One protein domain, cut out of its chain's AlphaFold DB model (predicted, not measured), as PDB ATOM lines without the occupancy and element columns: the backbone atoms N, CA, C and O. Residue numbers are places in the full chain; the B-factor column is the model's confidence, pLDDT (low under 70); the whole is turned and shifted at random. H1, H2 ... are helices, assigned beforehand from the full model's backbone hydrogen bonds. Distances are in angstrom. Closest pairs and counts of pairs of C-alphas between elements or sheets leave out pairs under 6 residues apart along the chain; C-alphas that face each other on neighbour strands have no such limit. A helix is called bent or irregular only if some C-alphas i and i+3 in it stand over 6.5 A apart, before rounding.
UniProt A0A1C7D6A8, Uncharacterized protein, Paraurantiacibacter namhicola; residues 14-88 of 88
ATOM      1  N   GLY A  14      27.104  26.906  32.563       90.62
ATOM      2  CA  GLY A  14      26.222  26.196  33.493       90.62
ATOM      3  C   GLY A  14      25.859  26.994  34.751       90.62
ATOM      4  O   GLY A  14      24.912  26.621  35.443       90.62
ATOM      5  N   ASP A  15      26.572  28.083  35.043       94.75
ATOM      6  CA  ASP A  15      26.321  28.931  36.204       94.75
ATOM      7  C   ASP A  15      25.346  30.056  35.844       94.75
ATOM      8  O   ASP A  15      25.713  31.154  35.423       94.75
ATOM      9  N   TYR A  16      24.055  29.772  36.012       92.38
ATOM     10  CA  TYR A  16      22.999  30.733  35.701       92.38
ATOM     11  C   TYR A  16      23.111  32.037  36.506       92.38
ATOM     12  O   TYR A  16      22.802  33.104  35.975       92.38
ATOM     13  N   ALA A  17      23.540  31.966  37.770       93.25
ATOM     14  CA  ALA A  17      23.665  33.150  38.614       93.25
ATOM     15  C   ALA A  17      24.774  34.066  38.083       93.25
ATOM     16  O   ALA A  17      24.534  35.258  37.882       93.25
ATOM     17  N   ALA A  18      25.928  33.494  37.739       95.69
ATOM     18  CA  ALA A  18      27.022  34.240  37.129       95.69
ATOM     19  C   ALA A  18      26.632  34.835  35.761       95.69
ATOM     20  O   ALA A  18      26.987  35.975  35.461       95.69
ATOM     21  N   VAL A  19      25.843  34.123  34.944       95.62
ATOM     22  CA  VAL A  19      25.318  34.654  33.668       95.62
ATOM     23  C   VAL A  19      24.388  35.850  33.887       95.62
ATOM     24  O   VAL A  19      24.468  36.837  33.152       95.62
ATOM     25  N   VAL A  20      23.520  35.792  34.898       94.56
ATOM     26  CA  VAL A  20      22.642  36.911  35.266       94.56
ATOM     27  C   VAL A  20      23.456  38.124  35.710       94.56
ATOM     28  O   VAL A  20      23.206  39.228  35.226       94.56
ATOM     29  N   GLU A  21      24.432  37.935  36.599       95.12
ATOM     30  CA  GLU A  21      25.303  39.018  37.068       95.12
ATOM     31  C   GLU A  21      26.094  39.638  35.914       95.12
ATOM     32  O   GLU A  21      26.159  40.863  35.778       95.12
ATOM     33  N   PHE A  22      26.626  38.799  35.027       96.00
ATOM     34  CA  PHE A  22      27.351  39.243  33.848       96.00
ATOM     35  C   PHE A  22      26.468  40.076  32.911       96.00
ATOM     36  O   PHE A  22      26.859  41.182  32.534       96.00
ATOM     37  N   ALA A  23      25.259  39.608  32.589       95.69
ATOM     38  CA  ALA A  23      24.314  40.343  31.749       95.69
ATOM     39  C   ALA A  23      23.884  41.678  32.385       95.69
ATOM     40  O   ALA A  23      23.820  42.703  31.706       95.69
ATOM     41  N   ALA A  24      23.635  41.685  33.698       94.31
ATOM     42  CA  ALA A  24      23.236  42.875  34.446       94.31
ATOM     43  C   ALA A  24      24.377  43.891  34.636       94.31
ATOM     44  O   ALA A  24      24.112  45.067  34.880       94.31
ATOM     45  N   SER A  25      25.639  43.469  34.500       94.31
ATOM     46  CA  SER A  25      26.811  44.350  34.618       94.31
ATOM     47  C   SER A  25      26.971  45.338  33.452       94.31
ATOM     48  O   SER A  25      27.830  46.218  33.499       94.31
ATOM     49  N   PHE A  26      26.178  45.201  32.388       94.31
ATOM     50  CA  PHE A  26      26.130  46.143  31.275       94.31
ATOM     51  C   PHE A  26      24.816  46.920  31.291       94.31
ATOM     52  O   PHE A  26      23.752  46.316  31.336       94.31
ATOM     53  N   ASN A  27      24.873  48.249  31.202       92.88
ATOM     54  CA  ASN A  27      23.674  49.074  31.075       92.88
ATOM     55  C   ASN A  27      23.486  49.530  29.621       92.88
ATOM     56  O   ASN A  27      23.991  50.576  29.208       92.88
ATOM     57  N   GLY A  28      22.734  48.747  28.841       90.38
ATOM     58  CA  GLY A  28      22.457  49.063  27.434       90.38
ATOM     59  C   GLY A  28      21.709  50.386  27.239       90.38
ATOM     60  O   GLY A  28      21.918  51.078  26.242       90.38
ATOM     61  N   TYR A  29      20.902  50.809  28.217       92.38
ATOM     62  CA  TYR A  29      20.190  52.087  28.142       92.38
ATOM     63  C   TYR A  29      21.134  53.281  28.258       92.38
ATOM     64  O   TYR A  29      20.963  54.258  27.536       92.38
ATOM     65  N   GLU A  30      22.148  53.203  29.120       92.88
ATOM     66  CA  GLU A  30      23.183  54.240  29.211       92.88
ATOM     67  C   GLU A  30      24.088  54.235  27.978       92.88
ATOM     68  O   GLU A  30      24.451  55.302  27.485       92.88
ATOM     69  N   ARG A  31      24.413  53.052  27.437       91.62
ATOM     70  CA  ARG A  31      25.275  52.938  26.253       91.62
ATOM     71  C   ARG A  31      24.630  53.513  24.991       91.62
ATOM     72  O   ARG A  31      25.312  54.203  24.235       91.62
ATOM     73  N   HIS A  32      23.347  53.222  24.769       90.00
ATOM     74  CA  HIS A  32      22.602  53.609  23.563       90.00
ATOM     75  C   HIS A  32      21.701  54.843  23.764       90.00
ATOM     76  O   HIS A  32      21.101  55.337  22.813       90.00
ATOM     77  N   GLY A  33      21.585  55.354  24.993       91.06
ATOM     78  CA  GLY A  33      20.853  56.577  25.344       91.06
ATOM     79  C   GLY A  33      19.331  56.435  25.452       91.06
ATOM     80  O   GLY A  33      18.667  57.355  25.929       91.06
ATOM     81  N   SER A  34      18.744  55.313  25.026       91.94
ATOM     82  CA  SER A  34      17.307  55.060  25.166       91.94
ATOM     83  C   SER A  34      16.964  53.572  25.118       91.94
ATOM     84  O   SER A  34      17.746  52.751  24.636       91.94
ATOM     85  N   PHE A  35      15.754  53.228  25.571       91.69
ATOM     86  CA  PHE A  35      15.197  51.886  25.400       91.69
ATOM     87  C   PHE A  35      15.089  51.497  23.919       91.69
ATOM     88  O   PHE A  35      15.510  50.405  23.560       91.69
ATOM     89  N   ALA A  36      14.565  52.388  23.067       94.00
ATOM     90  CA  ALA A  36      14.336  52.098  21.651       94.00
ATOM     91  C   ALA A  36      15.645  51.802  20.905       94.00
ATOM     92  O   ALA A  36      15.731  50.798  20.213       94.00
ATOM     93  N   ALA A  37      16.683  52.617  21.120       93.06
ATOM     94  CA  ALA A  37      17.990  52.402  20.498       93.06
ATOM     95  C   ALA A  37      18.689  51.132  21.018       93.06
ATOM     96  O   ALA A  37      19.349  50.428  20.262       93.06
ATOM     97  N   CYS A  38      18.533  50.823  22.310       92.88
ATOM     98  CA  CYS A  38      19.030  49.582  22.907       92.88
ATOM     99  C   CYS A  38      18.329  48.350  22.308       92.88
ATOM    100  O   CYS A  38      19.007  47.383  21.960       92.88
ATOM    101  N   ALA A  39      17.002  48.404  22.150       93.50
ATOM    102  CA  ALA A  39      16.202  47.341  21.547       93.50
ATOM    103  C   ALA A  39      16.572  47.126  20.072       93.50
ATOM    104  O   ALA A  39      16.897  46.010  19.689       93.50
ATOM    105  N   GLU A  40      16.623  48.198  19.278       94.62
ATOM    106  CA  GLU A  40      17.014  48.148  17.864       94.62
ATOM    107  C   GLU A  40      18.418  47.550  17.685       94.62
ATOM    108  O   GLU A  40      18.625  46.661  16.861       94.62
ATOM    109  N   ALA A  41      19.388  47.979  18.500       92.50
ATOM    110  CA  ALA A  41      20.742  47.434  18.451       92.50
ATOM    111  C   ALA A  41      20.804  45.945  18.840       92.50
ATOM    112  O   ALA A  41      21.583  45.198  18.250       92.50
ATOM    113  N   ALA A  42      19.994  45.503  19.809       92.81
ATOM    114  CA  ALA A  42      19.905  44.093  20.193       92.81
ATOM    115  C   ALA A  42      19.234  43.243  19.098       92.81
ATOM    116  O   ALA A  42      19.709  42.156  18.780       92.81
ATOM    117  N   GLU A  43      18.161  43.747  18.487       91.75
ATOM    118  CA  GLU A  43      17.425  43.060  17.420       91.75
ATOM    119  C   GLU A  43      18.258  42.908  16.143       91.75
ATOM    120  O   GLU A  43      18.212  41.852  15.512       91.75
ATOM    121  N   ASN A  44      19.080  43.905  15.803       90.31
ATOM    122  CA  ASN A  44      19.967  43.837  14.640       90.31
ATOM    123  C   ASN A  44      21.017  42.718  14.746       90.31
ATOM    124  O   ASN A  44      21.457  42.213  13.717       90.31
ATOM    125  N   SER A  45      21.395  42.296  15.963       82.44
ATOM    126  CA  SER A  45      22.280  41.139  16.204       82.44
ATOM    127  C   SER A  45      23.574  41.143  15.367       82.44
ATOM    128  O   SER A  45      24.038  40.089  14.931       82.44
ATOM    129  N   ASN A  46      24.181  42.316  15.140       82.19
ATOM    130  CA  ASN A  46      25.401  42.440  14.327       82.19
ATOM    131  C   ASN A  46      26.585  41.663  14.929       82.19
ATOM    132  O   ASN A  46      27.360  41.054  14.194       82.19
ATOM    133  N   ARG A  47      26.702  41.654  16.270       91.62
ATOM    134  CA  ARG A  47      27.717  40.905  17.044       91.62
ATOM    135  C   ARG A  47      29.155  41.087  16.526       91.62
ATOM    136  O   ARG A  47      29.977  40.164  16.578       91.62
ATOM    137  N   GLU A  48      29.476  42.282  16.036       92.31
ATOM    138  CA  GLU A  48      30.807  42.629  15.534       92.31
ATOM    139  C   GLU A  48      31.694  43.200  16.644       92.31
ATOM    140  O   GLU A  48      32.916  43.084  16.588       92.31
ATOM    141  N   THR A  49      31.080  43.767  17.684       92.94
ATOM    142  CA  THR A  49      31.768  44.364  18.832       92.94
ATOM    143  C   THR A  49      31.292  43.780  20.164       92.94
ATOM    144  O   THR A  49      30.180  43.259  20.290       92.94
ATOM    145  N   LEU A  50      32.133  43.895  21.200       93.81
ATOM    146  CA  LEU A  50      31.765  43.467  22.554       93.81
ATOM    147  C   LEU A  50      30.566  44.244  23.097       93.81
ATOM    148  O   LEU A  50      29.747  43.669  23.806       93.81
ATOM    149  N   ASP A  51      30.442  45.525  22.753       92.81
ATOM    150  CA  ASP A  51      29.308  46.342  23.180       92.81
ATOM    151  C   ASP A  51      27.987  45.834  22.597       92.81
ATOM    152  O   ASP A  51      26.997  45.770  23.321       92.81
ATOM    153  N   GLU A  52      27.971  45.414  21.330       93.56
ATOM    154  CA  GLU A  52      26.777  44.840  20.699       93.56
ATOM    155  C   GLU A  52      26.375  43.516  21.354       93.56
ATOM    156  O   GLU A  52      25.210  43.338  21.706       93.56
ATOM    157  N   LEU A  53      27.336  42.617  21.604       95.25
ATOM    158  CA  LEU A  53      27.071  41.358  22.308       95.25
ATOM    159  C   LEU A  53      26.563  41.584  23.733       95.25
ATOM    160  O   LEU A  53      25.629  40.920  24.185       95.25
ATOM    161  N   ARG A  54      27.179  42.519  24.463       96.00
ATOM    162  CA  ARG A  54      26.756  42.855  25.825       96.00
ATOM    163  C   ARG A  54      25.378  43.508  25.830       96.00
ATOM    164  O   ARG A  54      24.590  43.212  26.725       96.00
ATOM    165  N   ASN A  55      25.066  44.340  24.837       96.44
ATOM    166  CA  ASN A  55      23.747  44.939  24.685       96.44
ATOM    167  C   ASN A  55      22.669  43.887  24.395       96.44
ATOM    168  O   ASN A  55      21.634  43.879  25.060       96.44
ATOM    169  N   GLU A  56      22.928  42.967  23.466       96.31
ATOM    170  CA  GLU A  56      22.007  41.876  23.139       96.31
ATOM    171  C   GLU A  56      21.750  40.978  24.363       96.31
ATOM    172  O   GLU A  56      20.596  40.702  24.707       96.31
ATOM    173  N   LEU A  57      22.804  40.606  25.101       96.50
ATOM    174  CA  LEU A  57      22.671  39.792  26.311       96.50
ATOM    175  C   LEU A  57      21.937  40.537  27.440       96.50
ATOM    176  O   LEU A  57      21.088  39.951  28.117       96.50
ATOM    177  N   PHE A  58      22.223  41.828  27.633       96.06
ATOM    178  CA  PHE A  58      21.497  42.676  28.580       96.06
ATOM    179  C   PHE A  58      20.005  42.731  28.239       96.06
ATOM    180  O   PHE A  58      19.155  42.556  29.116       96.06
ATOM    181  N   PHE A  59      19.662  42.928  26.966       94.31
ATOM    182  CA  PHE A  59      18.272  43.014  26.532       94.31
ATOM    183  C   PHE A  59      17.534  41.674  26.685       94.31
ATOM    184  O   PHE A  59      16.394  41.638  27.162       94.31
ATOM    185  N   ALA A  60      18.205  40.555  26.392       94.19
ATOM    186  CA  ALA A  60      17.697  39.212  26.667       94.19
ATOM    187  C   ALA A  60      17.433  38.995  28.167       94.19
ATOM    188  O   ALA A  60      16.354  38.535  28.542       94.19
ATOM    189  N   TYR A  61      18.364  39.400  29.037       94.69
ATOM    190  CA  TYR A  61      18.192  39.353  30.493       94.69
ATOM    191  C   TYR A  61      16.954  40.134  30.952       94.69
ATOM    192  O   TYR A  61      16.137  39.619  31.721       94.69
ATOM    193  N   ARG A  62      16.770  41.360  30.444       92.81
ATOM    194  CA  ARG A  62      15.591  42.187  30.748       92.81
ATOM    195  C   ARG A  62      14.297  41.510  30.300       92.81
ATOM    196  O   ARG A  62      13.320  41.527  31.047       92.81
ATOM    197  N   THR A  63      14.306  40.887  29.125       90.69
ATOM    198  CA  THR A  63      13.147  40.188  28.554       90.69
ATOM    199  C   THR A  63      12.781  38.944  29.364       90.69
ATOM    200  O   THR A  63      11.632  38.818  29.788       90.69
ATOM    201  N   CYS A  64      13.752  38.074  29.662       88.25
ATOM    202  CA  CYS A  64      13.560  36.877  30.487       88.25
ATOM    203  C   CYS A  64      13.011  37.224  31.877       88.25
ATOM    204  O   CYS A  64      12.030  36.632  32.329       88.25
ATOM    205  N   ASN A  65      13.581  38.241  32.532       84.44
ATOM    206  CA  ASN A  65      13.104  38.685  33.841       84.44
ATOM    207  C   ASN A  65      11.696  39.284  33.795       84.44
ATOM    208  O   ASN A  65      10.925  39.085  34.730       84.44
ATOM    209  N   HIS A  66      11.353  40.023  32.736       82.50
ATOM    210  CA  HIS A  66      10.025  40.622  32.605       82.50
ATOM    211  C   HIS A  66       8.937  39.575  32.335       82.50
ATOM    212  O   HIS A  66       7.839  39.671  32.872       82.50
ATOM    213  N   GLN A  67       9.246  38.564  31.523       78.88
ATOM    214  CA  GLN A  67       8.314  37.494  31.165       78.88
ATOM    215  C   GLN A  67       8.254  36.366  32.206       78.88
ATOM    216  O   GLN A  67       7.389  35.496  32.111       78.88
ATOM    217  N   GLY A  68       9.186  36.335  33.166       75.19
ATOM    218  CA  GLY A  68       9.388  35.184  34.050       75.19
ATOM    219  C   GLY A  68       9.832  33.925  33.296       75.19
ATOM    220  O   GLY A  68       9.715  32.817  33.820       75.19
ATOM    221  N   SER A  69      10.304  34.077  32.055       70.06
ATOM    222  CA  SER A  69      10.749  32.977  31.213       70.06
ATOM    223  C   SER A  69      12.197  32.636  31.557       70.06
ATOM    224  O   SER A  69      13.110  33.454  31.437       70.06
ATOM    225  N   GLY A  70      12.429  31.398  31.999       72.44
ATOM    226  CA  GLY A  70      13.774  30.829  31.953       72.44
ATOM    227  C   GLY A  70      14.280  30.830  30.505       72.44
ATOM    228  O   GLY A  70      13.488  30.734  29.572       72.44
ATOM    229  N   GLY A  71      15.589  30.960  30.294       86.94
ATOM    230  CA  GLY A  71      16.154  30.921  28.936       86.94
ATOM    231  C   GLY A  71      17.462  31.678  28.759       86.94
ATOM    232  O   GLY A  71      18.234  31.340  27.863       86.94
ATOM    233  N   LEU A  72      17.773  32.627  29.649       92.81
ATOM    234  CA  LEU A  72      18.996  33.430  29.557       92.81
ATOM    235  C   LEU A  72      20.270  32.573  29.459       92.81
ATOM    236  O   LEU A  72      21.139  32.872  28.650       92.81
ATOM    237  N   GLY A  73      20.361  31.470  30.209       93.81
ATOM    238  CA  GLY A  73      21.515  30.565  30.131       93.81
ATOM    239  C   GLY A  73      21.649  29.831  28.789       93.81
ATOM    240  O   GLY A  73      22.752  29.501  28.365       93.81
ATOM    241  N   GLU A  74      20.549  29.564  28.080       93.75
ATOM    242  CA  GLU A  74      20.618  29.018  26.719       93.75
ATOM    243  C   GLU A  74      21.018  30.093  25.704       93.75
ATOM    244  O   GLU A  74      21.835  29.824  24.824       93.75
ATOM    245  N   ILE A  75      20.488  31.309  25.850       94.56
ATOM    246  CA  ILE A  75      20.859  32.459  25.016       94.56
ATOM    247  C   ILE A  75      22.356  32.740  25.159       94.56
ATOM    248  O   ILE A  75      23.072  32.760  24.161       94.56
ATOM    249  N   TYR A  76      22.851  32.836  26.395       96.50
ATOM    250  CA  TYR A  76      24.270  33.024  26.671       96.50
ATOM    251  C   TYR A  76      25.130  31.920  26.047       96.50
ATOM    252  O   TYR A  76      26.094  32.223  25.354       96.50
ATOM    253  N   ARG A  77      24.744  30.643  26.187       96.00
ATOM    254  CA  ARG A  77      25.460  29.524  25.543       96.00
ATOM    255  C   ARG A  77      25.568  29.663  24.024       96.00
ATOM    256  O   ARG A  77      26.584  29.272  23.462       96.00
ATOM    257  N   LYS A  78      24.542  30.206  23.362       95.56
ATOM    258  CA  LYS A  78      24.566  30.457  21.910       95.56
ATOM    259  C   LYS A  78      25.478  31.627  21.536       95.56
ATOM    260  O   LYS A  78      26.047  31.607  20.453       95.56
ATOM    261  N   MET A  79      25.609  32.620  22.414       95.94
ATOM    262  CA  MET A  79      26.441  33.812  22.203       95.94
ATOM    263  C   MET A  79      27.898  33.626  22.647       95.94
ATOM    264  O   MET A  79      28.765  34.383  22.222       95.94
ATOM    265  N   LEU A  80      28.187  32.636  23.497       96.25
ATOM    266  CA  LEU A  80      29.519  32.402  24.060       96.25
ATOM    267  C   LEU A  80      30.635  32.320  22.995       96.25
ATOM    268  O   LEU A  80      31.651  32.990  23.181       96.25
ATOM    269  N   PRO A  81      30.465  31.625  21.850       95.94
ATOM    270  CA  PRO A  81      31.495  31.606  20.809       95.94
ATOM    271  C   PRO A  81      31.828  32.993  20.233       95.94
ATOM    272  O   PRO A  81      32.974  33.246  19.862       95.94
ATOM    273  N   ASP A  82      30.853  33.905  20.168       96.31
ATOM    274  CA  ASP A  82      31.072  35.276  19.697       96.31
ATOM    275  C   ASP A  82      31.837  36.111  20.733       96.31
ATOM    276  O   ASP A  82      32.747  36.860  20.370       96.31
ATOM    277  N   PHE A  83      31.531  35.935  22.024       95.50
ATOM    278  CA  PHE A  83      32.296  36.552  23.112       95.50
ATOM    279  C   PHE A  83      33.755  36.087  23.103       95.50
ATOM    280  O   PHE A  83      34.667  36.910  23.140       95.50
ATOM    281  N   GLU A  84      33.983  34.779  22.997       94.94
ATOM    282  CA  GLU A  84      35.329  34.210  22.923       94.94
ATOM    283  C   GLU A  84      36.096  34.678  21.686       94.94
ATOM    284  O   GLU A  84      37.308  34.855  21.749       94.94
ATOM    285  N   ARG A  85      35.423  34.867  20.546       95.44
ATOM    286  CA  ARG A  85      36.050  35.374  19.318       95.44
ATOM    287  C   ARG A  85      36.558  36.805  19.486       95.44
ATOM    288  O   ARG A  85      37.618  37.118  18.956       95.44
ATOM    289  N   LEU A  86      35.804  37.657  20.180       94.00
ATOM    290  CA  LEU A  86      36.109  39.082  20.333       94.00
ATOM    291  C   LEU A  86      37.040  39.410  21.512       94.00
ATOM    292  O   LEU A  86      37.519  40.536  21.594       94.00
ATOM    293  N   LEU A  87      37.299  38.449  22.403       92.25
ATOM    294  CA  LEU A  87      38.200  38.583  23.562       92.25
ATOM    295  C   LEU A  87      39.569  37.903  23.368       92.25
ATOM    296  O   LEU A  87      40.303  37.723  24.340       92.25
ATOM    297  N   ARG A  88      39.888  37.483  22.140       80.38
ATOM    298  CA  ARG A  88      41.165  36.854  21.768       80.38
ATOM    299  C   ARG A  88      42.228  37.862  21.358       80.38
ATOM    300  O   ARG A  88      41.868  38.878  20.728       80.38
TER     301      ARG A  88
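AT A GLANCE: This is residues 14 to 88 of the 88 residues of an uncharacterized protein of Paraurantiacibacter namhicola (UniProt A0A1C7D6A8). A helical hairpin of two long antiparallel helices, H4 and H5, has H1 crossing one of its faces, while the short H2 and the helix H3 pack on H4 on its side away from H5. H4 is in the middle of this well-packed body and meets the four other helices; H1 reaches over both H4 and H5. The printed part has 75 residues, with five named helices in the order H1, H2, H3, H4, H5 and no named strand, and its class is all helix. It is compact, with a radius of gyration of the C-alphas of 11.6 A, and spans 33 by 31 by 19 A.

IN THESE COORDINATES: H1 is residues 16 to 24, 12.2 A from first to last C-alpha, and begins with C-alpha 16 at (22.999, 30.733, 35.701). H2 is residues 28 to 32, 6.0 A long, and H3 is residues 35 to 44, 14.3 A long. H4, the longest helix, is residues 50 to 67 and runs 25.7 A from C-alpha 50 at (31.765, 43.467, 22.554). H5 is residues 72 to 86, 20.2 A long, and ends with C-alpha 86 at (36.109, 39.082, 20.333). H5 is irregular: C-alphas 78 and 81 are 7.1 A apart.

HOW THE PARTS SIT: H4 is the hub and touches the four other helices. H1 touches residues 54 to 61 of H4, with the C-alphas of Ala 23 and Phe 58 closest at 4.8 A, at a steep tilt of 65 degrees, opposite ways. H1 also touches residues 72 to 76 of H5, closest at the C-alphas of Tyr 16 and Gly 73, 5.8 A, at a steep tilt of 63 degrees, the same way. H2 touches residues 54 to 59 of H4, closest at the C-alphas of Gly 28 and Asn 55, 5.1 A. H2 and H3 touch only at the corner by their link, closest at the C-alphas of His 32 and Cys 38, 5.4 A. H3 touches residues 52 to 59 of H4, closest at the C-alphas of Ala 42 and Glu 56, 4.2 A, opposite ways at a tilt of 69 degrees, only just steep. H4 and H5 form a helical hairpin, opposite ways at a shallow tilt of 2 degrees, closest at the C-alphas of Tyr 61 and Leu 72, 6.1 A. H1 and H3 are apart, and H5 is apart from both H2 and H3. Every O i to N i+4 pair is within hydrogen-bond range in H1, H2, H3 and H4, and 9 of 11 are in H5.

THE WHOLE: The two C-alphas farthest apart are those of Gln 67 and Arg 88, 34.2 A. The printed part has no cut, and its four links are tight. The mean pLDDT of the printed part is 91.9, and no printed residue is under 70.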